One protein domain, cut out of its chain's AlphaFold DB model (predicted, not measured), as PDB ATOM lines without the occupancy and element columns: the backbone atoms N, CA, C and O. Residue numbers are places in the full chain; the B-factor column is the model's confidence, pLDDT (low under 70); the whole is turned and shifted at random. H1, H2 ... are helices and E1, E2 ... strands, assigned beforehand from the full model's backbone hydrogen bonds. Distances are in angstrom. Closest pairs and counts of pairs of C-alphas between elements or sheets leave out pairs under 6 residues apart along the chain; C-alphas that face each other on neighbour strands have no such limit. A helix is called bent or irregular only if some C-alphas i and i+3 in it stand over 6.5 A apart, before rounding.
ATOM      1  N   ASN A 195     -42.769  38.177 -29.032       95.06
ATOM      2  CA  ASN A 195     -42.471  37.933 -27.619       95.06
ATOM      3  C   ASN A 195     -43.524  38.550 -26.681       95.06
ATOM      4  O   ASN A 195     -44.159  39.560 -26.996       95.06
ATOM      5  N   LEU A 196     -43.674  37.962 -25.494       95.19
ATOM      6  CA  LEU A 196     -44.671  38.349 -24.502       95.19
ATOM      7  C   LEU A 196     -44.488  39.796 -24.032       95.19
ATOM      8  O   LEU A 196     -45.482  40.477 -23.799       95.19
ATOM      9  N   ARG A 197     -43.250  40.299 -23.932       94.75
ATOM     10  CA  ARG A 197     -42.986  41.701 -23.563       94.75
ATOM     11  C   ARG A 197     -43.659  42.664 -24.537       94.75
ATOM     12  O   ARG A 197     -44.398  43.541 -24.099       94.75
ATOM     13  N   SER A 198     -43.444  42.469 -25.838       93.12
ATOM     14  CA  SER A 198     -44.054  43.280 -26.893       93.12
ATOM     15  C   SER A 198     -45.576  43.140 -26.913       93.12
ATOM     16  O   SER A 198     -46.282  44.117 -27.139       93.12
ATOM     17  N   ILE A 199     -46.107  41.947 -26.650       91.31
ATOM     18  CA  ILE A 199     -47.558  41.713 -26.636       91.31
ATOM     19  C   ILE A 199     -48.209  42.449 -25.464       91.31
ATOM     20  O   ILE A 199     -49.195  43.162 -25.651       91.31
ATOM     21  N   LEU A 200     -47.633  42.324 -24.267       91.94
ATOM     22  CA  LEU A 200     -48.137  43.002 -23.080       91.94
ATOM     23  C   LEU A 200     -47.991  44.521 -23.208       91.94
ATOM     24  O   LEU A 200     -48.935  45.229 -22.879       91.94
ATOM     25  N   SER A 201     -46.887  45.039 -23.752       92.62
ATOM     26  CA  SER A 201     -46.701  46.493 -23.871       92.62
ATOM     27  C   SER A 201     -47.735  47.172 -24.775       92.62
ATOM     28  O   SER A 201     -48.047  48.336 -24.555       92.62
ATOM     29  N   HIS A 202     -48.275  46.466 -25.774       89.25
ATOM     30  CA  HIS A 202     -49.242  47.036 -26.721       89.25
ATOM     31  C   HIS A 202     -50.700  46.674 -26.406       89.25
ATOM     32  O   HIS A 202     -51.594  47.441 -26.742       89.25
ATOM     33  N   ASN A 203     -50.962  45.523 -25.771       86.94
ATOM     34  CA  ASN A 203     -52.314  44.959 -25.656       86.94
ATOM     35  C   ASN A 203     -52.725  44.564 -24.228       86.94
ATOM     36  O   ASN A 203     -53.699  43.826 -24.054       86.94
ATOM     37  N   PHE A 204     -52.029  45.037 -23.187       87.50
ATOM     38  CA  PHE A 204     -52.305  44.624 -21.803       87.50
ATOM     39  C   PHE A 204     -53.772  44.802 -21.375       87.50
ATOM     40  O   PHE A 204     -54.345  43.904 -20.748       87.50
ATOM     41  N   HIS A 205     -54.372  45.948 -21.717       87.25
ATOM     42  CA  HIS A 205     -55.746  46.296 -21.336       87.25
ATOM     43  C   HIS A 205     -56.803  45.494 -22.105       87.25
ATOM     44  O   HIS A 205     -57.862  45.210 -21.558       87.25
ATOM     45  N   ASN A 206     -56.486  45.075 -23.332       87.25
ATOM     46  CA  ASN A 206     -57.393  44.313 -24.193       87.25
ATOM     47  C   ASN A 206     -57.273  42.795 -23.985       87.25
ATOM     48  O   ASN A 206     -58.115  42.034 -24.450       87.25
ATOM     49  N   THR A 207     -56.223  42.339 -23.297       87.62
ATOM     50  CA  THR A 207     -56.019  40.916 -23.009       87.62
ATOM     51  C   THR A 207     -56.935  40.486 -21.863       87.62
ATOM     52  O   THR A 207     -56.833  41.019 -20.751       87.62
ATOM     53  N   LEU A 208     -57.795  39.492 -22.104       91.12
ATOM     54  CA  LEU A 208     -58.727  38.993 -21.095       91.12
ATOM     55  C   LEU A 208     -57.981  38.291 -19.956       91.12
ATOM     56  O   LEU A 208     -56.919  37.696 -20.145       91.12
ATOM     57  N   TRP A 209     -58.568  38.297 -18.759       91.88
ATOM     58  CA  TRP A 209     -58.002  37.595 -17.602       91.88
ATOM     59  C   TRP A 209     -57.793  36.101 -17.853       91.88
ATOM     60  O   TRP A 209     -56.754  35.563 -17.471       91.88
ATOM     61  N   LYS A 210     -58.731  35.448 -18.550       90.81
ATOM     62  CA  LYS A 210     -58.596  34.037 -18.934       90.81
ATOM     63  C   LYS A 210     -57.346  33.786 -19.790       90.81
ATOM     64  O   LYS A 210     -56.643  32.810 -19.554       90.81
ATOM     65  N   ASP A 211     -57.017  34.697 -20.707       89.12
ATOM     66  CA  ASP A 211     -55.855  34.557 -21.589       89.12
ATOM     67  C   ASP A 211     -54.560  34.782 -20.803       89.12
ATOM     68  O   ASP A 211     -53.597  34.039 -20.962       89.12
ATOM     69  N   LYS A 212     -54.553  35.746 -19.872       91.25
ATOM     70  CA  LYS A 212     -53.420  35.978 -18.957       91.25
ATOM     71  C   LYS A 212     -53.119  34.739 -18.107       91.25
ATOM     72  O   LYS A 212     -51.956  34.357 -17.979       91.25
ATOM     73  N   LEU A 213     -54.157  34.099 -17.561       93.19
ATOM     74  CA  LEU A 213     -54.022  32.847 -16.808       93.19
ATOM     75  C   LEU A 213     -53.504  31.712 -17.697       93.19
ATOM     76  O   LEU A 213     -52.628  30.959 -17.272       93.19
ATOM     77  N   LEU A 214     -53.982  31.628 -18.941       91.75
ATOM     78  CA  LEU A 214     -53.497  30.647 -19.905       91.75
ATOM     79  C   LEU A 214     -52.007  30.861 -20.210       91.75
ATOM     80  O   LEU A 214     -51.233  29.907 -20.148       91.75
ATOM     81  N   TYR A 215     -51.567  32.101 -20.451       92.44
ATOM     82  CA  TYR A 215     -50.151  32.414 -20.686       92.44
ATOM     83  C   TYR A 215     -49.287  31.958 -19.510       92.44
ATOM     84  O   TYR A 215     -48.275  31.286 -19.713       92.44
ATOM     85  N   LEU A 216     -49.716  32.259 -18.279       93.88
ATOM     86  CA  LEU A 216     -49.021  31.832 -17.066       93.88
ATOM     87  C   LEU A 216     -48.938  30.303 -16.965       93.88
ATOM     88  O   LEU A 216     -47.864  29.771 -16.688       93.88
ATOM     89  N   GLN A 217     -50.031  29.592 -17.243       93.38
ATOM     90  CA  GLN A 217     -50.064  28.129 -17.217       93.38
ATOM     91  C   GLN A 217     -49.056  27.511 -18.202       93.38
ATOM     92  O   GLN A 217     -48.316  26.595 -17.833       93.38
ATOM     93  N   TRP A 218     -48.984  28.033 -19.429       93.19
ATOM     94  CA  TRP A 218     -48.015  27.603 -20.442       93.19
ATOM     95  C   TRP A 218     -46.565  27.859 -20.007       93.19
ATOM     96  O   TRP A 218     -45.716  26.970 -20.094       93.19
ATOM     97  N   ILE A 219     -46.293  29.043 -19.455       94.81
ATOM     98  CA  ILE A 219     -44.971  29.415 -18.934       94.81
ATOM     99  C   ILE A 219     -44.552  28.486 -17.785       94.81
ATOM    100  O   ILE A 219     -43.437  27.963 -17.786       94.81
ATOM    101  N   MET A 220     -45.453  28.224 -16.831       94.38
ATOM    102  CA  MET A 220     -45.208  27.299 -15.719       94.38
ATOM    103  C   MET A 220     -44.930  25.877 -16.214       94.38
ATOM    104  O   MET A 220     -44.056  25.193 -15.678       94.38
ATOM    105  N   TYR A 221     -45.646  25.422 -17.246       92.94
ATOM    106  CA  TYR A 221     -45.407  24.116 -17.855       92.94
ATOM    107  C   TYR A 221     -44.022  24.034 -18.509       92.94
ATOM    108  O   TYR A 221     -43.310  23.045 -18.300       92.94
ATOM    109  N   GLY A 222     -43.619  25.078 -19.241       93.12
ATOM    110  CA  GLY A 222     -42.288  25.196 -19.836       93.12
ATOM    111  C   GLY A 222     -41.178  25.163 -18.782       93.12
ATOM    112  O   GLY A 222     -40.278  24.328 -18.871       93.12
ATOM    113  N   LEU A 223     -41.287  25.986 -17.732       94.31
ATOM    114  CA  LEU A 223     -40.311  26.032 -16.633       94.31
ATOM    115  C   LEU A 223     -40.215  24.686 -15.911       94.31
ATOM    116  O   LEU A 223     -39.123  24.161 -15.707       94.31
ATOM    117  N   ARG A 224     -41.360  24.075 -15.584       94.69
ATOM    118  CA  ARG A 224     -41.399  22.748 -14.954       94.69
ATOM    119  C   ARG A 224     -40.723  21.691 -15.824       94.69
ATOM    120  O   ARG A 224     -40.057  20.808 -15.291       94.69
ATOM    121  N   SER A 225     -40.915  21.751 -17.139       93.88
ATOM    122  CA  SER A 225     -40.300  20.815 -18.086       93.88
ATOM    123  C   SER A 225     -38.784  21.002 -18.150       93.88
ATOM    124  O   SER A 225     -38.054  20.021 -18.040       93.88
ATOM    125  N   LEU A 226     -38.317  22.252 -18.218       94.25
ATOM    126  CA  LEU A 226     -36.895  22.597 -18.186       94.25
ATOM    127  C   LEU A 226     -36.227  22.117 -16.885       94.25
ATOM    128  O   LEU A 226     -35.206  21.432 -16.927       94.25
ATOM    129  N   HIS A 227     -36.855  22.376 -15.735       94.19
ATOM    130  CA  HIS A 227     -36.335  21.967 -14.428       94.19
ATOM    131  C   HIS A 227     -36.325  20.443 -14.246       94.19
ATOM    132  O   HIS A 227     -35.384  19.900 -13.675       94.19
ATOM    133  N   LYS A 228     -37.329  19.721 -14.766       93.75
ATOM    134  CA  LYS A 228     -37.345  18.245 -14.753       93.75
ATOM    135  C   LYS A 228     -36.191  17.627 -15.540       93.75
ATOM    136  O   LYS A 228     -35.778  16.518 -15.220       93.75
ATOM    137  N   LEU A 229     -35.687  18.330 -16.554       92.94
ATOM    138  CA  LEU A 229     -34.498  17.936 -17.309       92.94
ATOM    139  C   LEU A 229     -33.187  18.320 -16.593       92.94
ATOM    140  O   LEU A 229     -32.110  17.997 -17.084       92.94
ATOM    141  N   GLY A 230     -33.263  18.987 -15.434       93.31
ATOM    142  CA  GLY A 230     -32.104  19.441 -14.661       93.31
ATOM    143  C   GLY A 230     -31.493  20.753 -15.160       93.31
ATOM    144  O   GLY A 230     -30.390  21.108 -14.740       93.31
ATOM    145  N   TYR A 231     -32.182  21.474 -16.048       93.25
ATOM    146  CA  TYR A 231     -31.711  22.738 -16.604       93.25
ATOM    147  C   TYR A 231     -32.392  23.933 -15.930       93.25
ATOM    148  O   TYR A 231     -33.563  23.876 -15.559       93.25
ATOM    149  N   PHE A 232     -31.663  25.041 -15.829       91.81
ATOM    150  CA  PHE A 232     -32.142  26.347 -15.383       91.81
ATOM    151  C   PHE A 232     -31.935  27.348 -16.513       91.81
ATOM    152  O   PHE A 232     -30.904  27.300 -17.186       91.81
ATOM    153  N   HIS A 233     -32.894  28.252 -16.721       92.25
ATOM    154  CA  HIS A 233     -32.865  29.163 -17.868       92.25
ATOM    155  C   HIS A 233     -31.733  30.198 -17.790       92.25
ATOM    156  O   HIS A 233     -31.105  30.513 -18.798       92.25
ATOM    157  N   LYS A 234     -31.494  30.726 -16.580       89.75
ATOM    158  CA  LYS A 234     -30.523  31.784 -16.224       89.75
ATOM    159  C   LYS A 234     -30.729  33.160 -16.877       89.75
ATOM    160  O   LYS A 234     -30.143  34.122 -16.412       89.75
ATOM    161  N   ASP A 235     -31.606  33.273 -17.871       90.44
ATOM    162  CA  ASP A 235     -32.022  34.560 -18.456       90.44
ATOM    163  C   ASP A 235     -33.538  34.618 -18.712       90.44
ATOM    164  O   ASP A 235     -34.028  34.797 -19.827       90.44
ATOM    165  N   PHE A 236     -34.318  34.271 -17.688       93.88
ATOM    166  CA  PHE A 236     -35.764  34.127 -17.827       93.88
ATOM    167  C   PHE A 236     -36.473  35.477 -17.688       93.88
ATOM    168  O   PHE A 236     -36.520  36.057 -16.605       93.88
ATOM    169  N   HIS A 237     -37.079  35.955 -18.776       93.94
ATOM    170  CA  HIS A 237     -37.849  37.196 -18.781       93.94
ATOM    171  C   HIS A 237     -38.892  37.235 -19.905       93.94
ATOM    172  O   HIS A 237     -38.808  36.495 -20.883       93.94
ATOM    173  N   SER A 238     -39.825  38.190 -19.847       94.69
ATOM    174  CA  SER A 238     -40.912  38.359 -20.835       94.69
ATOM    175  C   SER A 238     -40.466  38.483 -22.303       94.69
ATOM    176  O   SER A 238     -41.214  38.118 -23.203       94.69
ATOM    177  N   GLY A 239     -39.249  38.969 -22.566       94.31
ATOM    178  CA  GLY A 239     -38.674  39.039 -23.920       94.31
ATOM    179  C   GLY A 239     -38.240  37.684 -24.499       94.31
ATOM    180  O   GLY A 239     -38.181  37.551 -25.714       94.31
ATOM    181  N   ASN A 240     -38.024  36.679 -23.643       94.75
ATOM    182  CA  ASN A 240     -37.585  35.323 -23.997       94.75
ATOM    183  C   ASN A 240     -38.763  34.336 -23.965       94.75
ATOM    184  O   ASN A 240     -38.584  33.123 -24.061       94.75
ATOM    185  N   ILE A 241     -39.989  34.849 -23.840       96.38
ATOM    186  CA  ILE A 241     -41.222  34.071 -23.928       96.38
ATOM    187  C   ILE A 241     -41.871  34.414 -25.261       96.38
ATOM    188  O   ILE A 241     -42.355  35.527 -25.444       96.38
ATOM    189  N   LEU A 242     -41.881  33.470 -26.191       96.25
ATOM    190  CA  LEU A 242     -42.484  33.624 -27.509       96.25
ATOM    191  C   LEU A 242     -43.926  33.117 -27.507       96.25
ATOM    192  O   LEU A 242     -44.250  32.164 -26.799       96.25
ATOM    193  N   GLN A 243     -44.792  33.737 -28.307       94.44
ATOM    194  CA  GLN A 243     -46.183  33.323 -28.456       94.44
ATOM    195  C   GLN A 243     -46.516  32.923 -29.889       94.44
ATOM    196  O   GLN A 243     -46.089  33.557 -30.857       94.44
ATOM    197  N   THR A 244     -47.327  31.876 -30.011       93.38
ATOM    198  CA  THR A 244     -47.896  31.463 -31.292       93.38
ATOM    199  C   THR A 244     -49.363  31.091 -31.160       93.38
ATOM    200  O   THR A 244     -49.789  30.571 -30.125       93.38
ATOM    201  N   THR A 245     -50.130  31.361 -32.211       90.44
ATOM    202  CA  THR A 245     -51.527  30.936 -32.309       90.44
ATOM    203  C   THR A 245     -51.588  29.424 -32.505       90.44
ATOM    204  O   THR A 245     -51.000  28.884 -33.446       90.44
ATOM    205  N   LYS A 246     -52.315  28.720 -31.636       85.12
ATOM    206  CA  LYS A 246     -52.596  27.294 -31.794       85.12
ATOM    207  C   LYS A 246     -54.034  27.093 -32.234       85.12
ATOM    208  O   LYS A 246     -54.962  27.556 -31.583       85.12
ATOM    209  N   TYR A 247     -54.168  26.343 -33.323       76.75
ATOM    210  CA  TYR A 247     -55.436  25.810 -33.784       76.75
ATOM    211  C   TYR A 247     -55.613  24.408 -33.210       76.75
ATOM    212  O   TYR A 247     -54.803  23.511 -33.482       76.75
ATOM    213  N   VAL A 248     -56.668  24.221 -32.429       72.12
ATOM    214  CA  VAL A 248     -57.117  22.903 -31.984       72.12
ATOM    215  C   VAL A 248     -58.520  22.717 -32.532       72.12
ATOM    216  O   VAL A 248     -59.387  23.560 -32.338       72.12
ATOM    217  N   GLU A 249     -58.734  21.622 -33.256       70.38
ATOM    218  CA  GLU A 249     -60.052  21.295 -33.794       70.38
ATOM    219  C   GLU A 249     -61.074  21.278 -32.642       70.38
ATOM    220  O   GLU A 249     -60.822  20.657 -31.610       70.38
ATOM    221  N   PHE A 250     -62.201  21.978 -32.813       72.06
ATOM    222  CA  PHE A 250     -63.271  22.137 -31.811       72.06
ATOM    223  C   PHE A 250     -62.958  23.028 -30.591       72.06
ATOM    224  O   PHE A 250     -63.735  23.029 -29.636       72.06
ATOM    225  N   VAL A 251     -61.876  23.812 -30.613       74.31
ATOM    226  CA  VAL A 251     -61.576  24.839 -29.597       74.31
ATOM    227  C   VAL A 251     -61.298  26.169 -30.300       74.31
ATOM    228  O   VAL A 251     -60.686  26.181 -31.367       74.31
ATOM    229  N   ASP A 252     -61.740  27.282 -29.710       77.19
ATOM    230  CA  ASP A 252     -61.369  28.617 -30.190       77.19
ATOM    231  C   ASP A 252     -59.843  28.778 -30.218       77.19
ATOM    232  O   ASP A 252     -59.128  28.263 -29.349       77.19
ATOM    233  N   ASP A 253     -59.346  29.522 -31.207       80.56
ATOM    234  CA  ASP A 253     -57.925  29.834 -31.323       80.56
ATOM    235  C   ASP A 253     -57.404  30.466 -30.026       80.56
ATOM    236  O   ASP A 253     -57.980  31.416 -29.489       80.56
ATOM    237  N   PHE A 254     -56.270  29.965 -29.538       84.56
ATOM    238  CA  PHE A 254     -55.614  30.511 -28.354       84.56
ATOM    239  C   PHE A 254     -54.121  30.722 -28.595       84.56
ATOM    240  O   PHE A 254     -53.498  30.059 -29.428       84.56
ATOM    241  N   ASN A 255     -53.520  31.640 -27.838       89.31
ATOM    242  CA  ASN A 255     -52.078  31.846 -27.889       89.31
ATOM    243  C   ASN A 255     -51.391  30.913 -26.887       89.31
ATOM    244  O   ASN A 255     -51.662  30.965 -25.685       89.31
ATOM    245  N   ALA A 256     -50.476  30.084 -27.378       91.75
ATOM    246  CA  ALA A 256     -49.576  29.300 -26.543       91.75
ATOM    247  C   ALA A 256     -48.271  30.073 -26.313       91.75
ATOM    248  O   ALA A 256     -47.737  30.685 -27.242       91.75
ATOM    249  N   SER A 257     -47.758  30.022 -25.083       94.81
ATOM    250  CA  SER A 257     -46.498  30.655 -24.681       94.81
ATOM    251  C   SER A 257     -45.384  29.623 -24.547       94.81
ATOM    252  O   SER A 257     -45.550  28.601 -23.886       94.81
ATOM    253  N   TYR A 258     -44.221  29.920 -25.115       95.06
ATOM    254  CA  TYR A 258     -43.055  29.044 -25.097       95.06
ATOM    255  C   TYR A 258     -41.826  29.797 -24.622       95.06
ATOM    256  O   TYR A 258     -41.554  30.913 -25.059       95.06
ATOM    257  N   ILE A 259     -41.067  29.158 -23.740       95.19
ATOM    258  CA  ILE A 259     -39.759  29.648 -23.319       95.19
ATOM    259  C   ILE A 259     -38.778  29.448 -24.477       95.19
ATOM    260  O   ILE A 259     -38.842  28.441 -25.187       95.19
ATOM    261  N   SER A 260     -37.904  30.421 -24.682       93.19
ATOM    262  CA  SER A 260     -36.932  30.461 -25.769       93.19
ATOM    263  C   SER A 260     -35.632  31.096 -25.291       93.19
ATOM    264  O   SER A 260     -35.599  31.684 -24.221       93.19
ATOM    265  N   ASP A 261     -34.606  31.024 -26.133       90.69
ATOM    266  CA  ASP A 261     -33.262  31.537 -25.864       90.69
ATOM    267  C   ASP A 261     -32.541  30.823 -24.714       90.69
ATOM    268  O   ASP A 261     -32.458  31.291 -23.581       90.69
ATOM    269  N   PHE A 262     -31.984  29.655 -25.039       91.06
ATOM    270  CA  PHE A 262     -31.319  28.792 -24.065       91.06
ATOM    271  C   PHE A 262     -29.794  28.969 -24.058       91.06
ATOM    272  O   PHE A 262     -29.090  28.139 -23.483       91.06
ATOM    273  N   GLY A 263     -29.268  30.039 -24.667       87.19
ATOM    274  CA  GLY A 263     -27.823  30.277 -24.795       87.19
ATOM    275  C   GLY A 263     -27.081  30.385 -23.455       87.19
ATOM    276  O   GLY A 263     -25.906  30.038 -23.362       87.19
ATOM    277  N   LEU A 264     -27.775  30.805 -22.393       86.75
ATOM    278  CA  LEU A 264     -27.246  30.849 -21.021       86.75
ATOM    279  C   LEU A 264     -27.745  29.696 -20.141       86.75
ATOM    280  O   LEU A 264     -27.320  29.564 -18.993       86.75
ATOM    281  N   SER A 265     -28.641  28.854 -20.655       89.94
ATOM    282  CA  SER A 265     -29.261  27.795 -19.866       89.94
ATOM    283  C   SER A 265     -28.282  26.672 -19.543       89.94
ATOM    284  O   SER A 265     -27.342  26.396 -20.277       89.94
ATOM    285  N   GLY A 266     -28.505  25.975 -18.437       87.69
ATOM    286  CA  GLY A 266     -27.668  24.844 -18.040       87.69
ATOM    287  C   GLY A 266     -27.943  24.401 -16.607       87.69
ATOM    288  O   GLY A 266     -28.837  24.953 -15.965       87.69
ATOM    289  N   PRO A 267     -27.193  23.425 -16.078       85.69
ATOM    290  CA  PRO A 267     -27.355  22.996 -14.694       85.69
ATOM    291  C   PRO A 267     -27.001  24.132 -13.721       85.69
ATOM    292  O   PRO A 267     -26.218  25.035 -14.050       85.69
ATOM    293  N   SER A 268     -27.580  24.094 -12.520       77.69
ATOM    294  CA  SER A 268     -27.405  25.140 -11.500       77.69
ATOM    295  C   SER A 268     -25.958  25.275 -11.028       77.69
ATOM    296  O   SER A 268     -25.485  26.384 -10.816       77.69
ATOM    297  N   ASN A 269     -25.234  24.160 -10.922       74.62
ATOM    298  CA  ASN A 269     -23.871  24.104 -10.390       74.62
ATOM    299  C   ASN A 269     -22.777  24.569 -11.366       74.62
ATOM    300  O   ASN A 269     -21.619  24.683 -10.970       74.62
ATOM    301  N   LYS A 270     -23.108  24.815 -12.638       68.69
ATOM    302  CA  LYS A 270     -22.137  25.237 -13.652       68.69
ATOM    303  C   LYS A 270     -22.235  26.750 -13.848       68.69
ATOM    304  O   LYS A 270     -23.110  27.227 -14.575       68.69
ATOM    305  N   GLN A 271     -21.369  27.498 -13.169       64.19
ATOM    306  CA  GLN A 271     -21.140  28.920 -13.442       64.19
ATOM    307  C   GLN A 271     -20.161  29.073 -14.614       64.19
ATOM    308  O   GLN A 271     -19.319  28.198 -14.841       64.19
ATOM    309  N   LYS A 272     -20.292  30.158 -15.390       61.84
ATOM    310  CA  LYS A 272     -19.259  30.507 -16.372       61.84
ATOM    311  C   LYS A 272     -17.984  30.881 -15.613       61.84
ATOM    312  O   LYS A 272     -18.043  31.491 -14.550       61.84
ATOM    313  N   SER A 273     -16.838  30.476 -16.147       56.75
ATOM    314  CA  SER A 273     -15.527  30.623 -15.502       56.75
ATOM    315  C   SER A 273     -15.038  32.072 -15.389       56.75
ATOM    316  O   SER A 273     -13.989  32.313 -14.804       56.75
ATOM    317  N   ASP A 274     -15.752  33.032 -15.976       63.91
ATOM    318  CA  ASP A 274     -15.345  34.431 -16.094       63.91
ATOM    319  C   ASP A 274     -15.995  35.368 -15.056       63.91
ATOM    320  O   ASP A 274     -15.822  36.581 -15.158       63.91
ATOM    321  N   ASN A 275     -16.707  34.836 -14.048       62.28
ATOM    322  CA  ASN A 275     -17.362  35.595 -12.962       62.28
ATOM    323  C   ASN A 275     -18.298  36.729 -13.435       62.28
ATOM    324  O   ASN A 275     -18.633  37.629 -12.664       62.28
ATOM    325  N   LYS A 276     -18.744  36.709 -14.696       69.75
ATOM    326  CA  LYS A 276     -19.670  37.714 -15.218       69.75
ATOM    327  C   LYS A 276     -21.100  37.371 -14.832       69.75
ATOM    328  O   LYS A 276     -21.616  36.309 -15.184       69.75
ATOM    329  N   ILE A 277     -21.766  38.316 -14.175       71.38
ATOM    330  CA  ILE A 277     -23.214  38.274 -13.976       71.38
ATOM    331  C   ILE A 277     -23.867  38.411 -15.358       71.38
ATOM    332  O   ILE A 277     -23.678  39.409 -16.051       71.38
ATOM    333  N   CYS A 278     -24.596  37.376 -15.772       71.12
ATOM    334  CA  CYS A 278     -25.323  37.338 -17.040       71.12
ATOM    335  C   CYS A 278     -26.827  37.351 -16.753       71.12
ATOM    336  O   CYS A 278     -27.283  36.639 -15.861       71.12
ATOM    337  N   GLY A 279     -27.587  38.127 -17.523       76.81
ATOM    338  CA  GLY A 279     -29.041  38.215 -17.416       76.81
ATOM    339  C   GLY A 279     -29.540  39.658 -17.413       76.81
ATOM    340  O   GLY A 279     -28.761  40.612 -17.444       76.81
ATOM    341  N   VAL A 280     -30.858  39.830 -17.380       83.19
ATOM    342  CA  VAL A 280     -31.486  41.159 -17.351       83.19
ATOM    343  C   VAL A 280     -31.691  41.618 -15.908       83.19
ATOM    344  O   VAL A 280     -32.503  41.038 -15.197       83.19
ATOM    345  N   LEU A 281     -30.991  42.684 -15.494       85.75
ATOM    346  CA  LEU A 281     -30.869  43.140 -14.097       85.75
ATOM    347  C   LEU A 281     -32.188  43.153 -13.283       85.75
ATOM    348  O   LEU A 281     -32.195  42.579 -12.201       85.75
ATOM    349  N   PRO A 282     -33.323  43.693 -13.779       90.06
ATOM    350  CA  PRO A 282     -34.607  43.624 -13.063       90.06
ATOM    351  C   PRO A 282     -35.157  42.218 -12.750       90.06
ATOM    352  O   PRO A 282     -36.129  42.106 -12.012       90.06
ATOM    353  N   TYR A 283     -34.604  41.165 -13.353       88.06
ATOM    354  CA  TYR A 283     -35.024  39.767 -13.199       88.06
ATOM    355  C   TYR A 283     -34.017  38.941 -12.386       88.06
ATOM    356  O   TYR A 283     -34.230  37.743 -12.193       88.06
ATOM    357  N   ILE A 284     -32.917  39.550 -11.937       86.94
ATOM    358  CA  ILE A 284     -31.892  38.879 -11.138       86.94
ATOM    359  C   ILE A 284     -32.349  38.852  -9.678       86.94
ATOM    360  O   ILE A 284     -32.788  39.863  -9.131       86.94
TER     361      ILE A 284
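AT A GLANCE: This is residues 195 to 284 of the 288 residues of the protein "Cdc15p" of Rhizophagus irregularis (strain DAOM 197198w) (UniProt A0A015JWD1). A long helix, H2, packs over a two-stranded hairpin, E1 and E2, mainly on E2, while the short helix H1 meets the hairpin near the beginning of E1. Beyond the open end of the hairpin, a long stretch without named elements, residues 260 to 284, runs out in a wide loop and folds back. The printed part has 90 residues, with two named helices and two named strands in the order H1, H2, E1, E2; the sheet, E1 - E2, is antiparallel, and the class is mixed, helices and strands. The whole is loose, with a radius of gyration of the C-alphas of 15.2 A, and elongated, spanning 50 by 28 by 17 A.

HOW THE PARTS SIT: H1, residues 196 to 203, and H2, residues 209 to 228, are apart. E1, residues 241 to 248, comes closest to H1 at the C-alphas of Leu 196 and Ile 241, 5.5 A apart. E2, residues 251 to 259, forms a hairpin with E1, their directions at 153 degrees; N 242 and O 258, 2.8 A, and N 256 and O 244, 2.9 A, are within hydrogen-bond range. The closest C-alphas of H2 and E2 are those of Trp 218 and Ser 257, 5.4 A apart. In H1 and H2 every O i to N i+4 pair is within hydrogen-bond range.

IN THESE COORDINATES: H1 begins at C-alpha 196, (-44.671, 38.349, -24.502), and measures 10.2 A from first to last C-alpha. H2 measures 28.4 A, E1 21.0 A and E2 23.2 A; E2 ends at C-alpha 259, (-39.759, 29.648, -23.319).

THE WHOLE: The two C-alphas farthest apart, those of Phe 250 and Asp 274, are 51.9 A apart. The printed part has no cut. The link from H2 to E1, 12 residues, is long. The mean pLDDT of the printed part is 87.1; residues 270 to 276 are under 70.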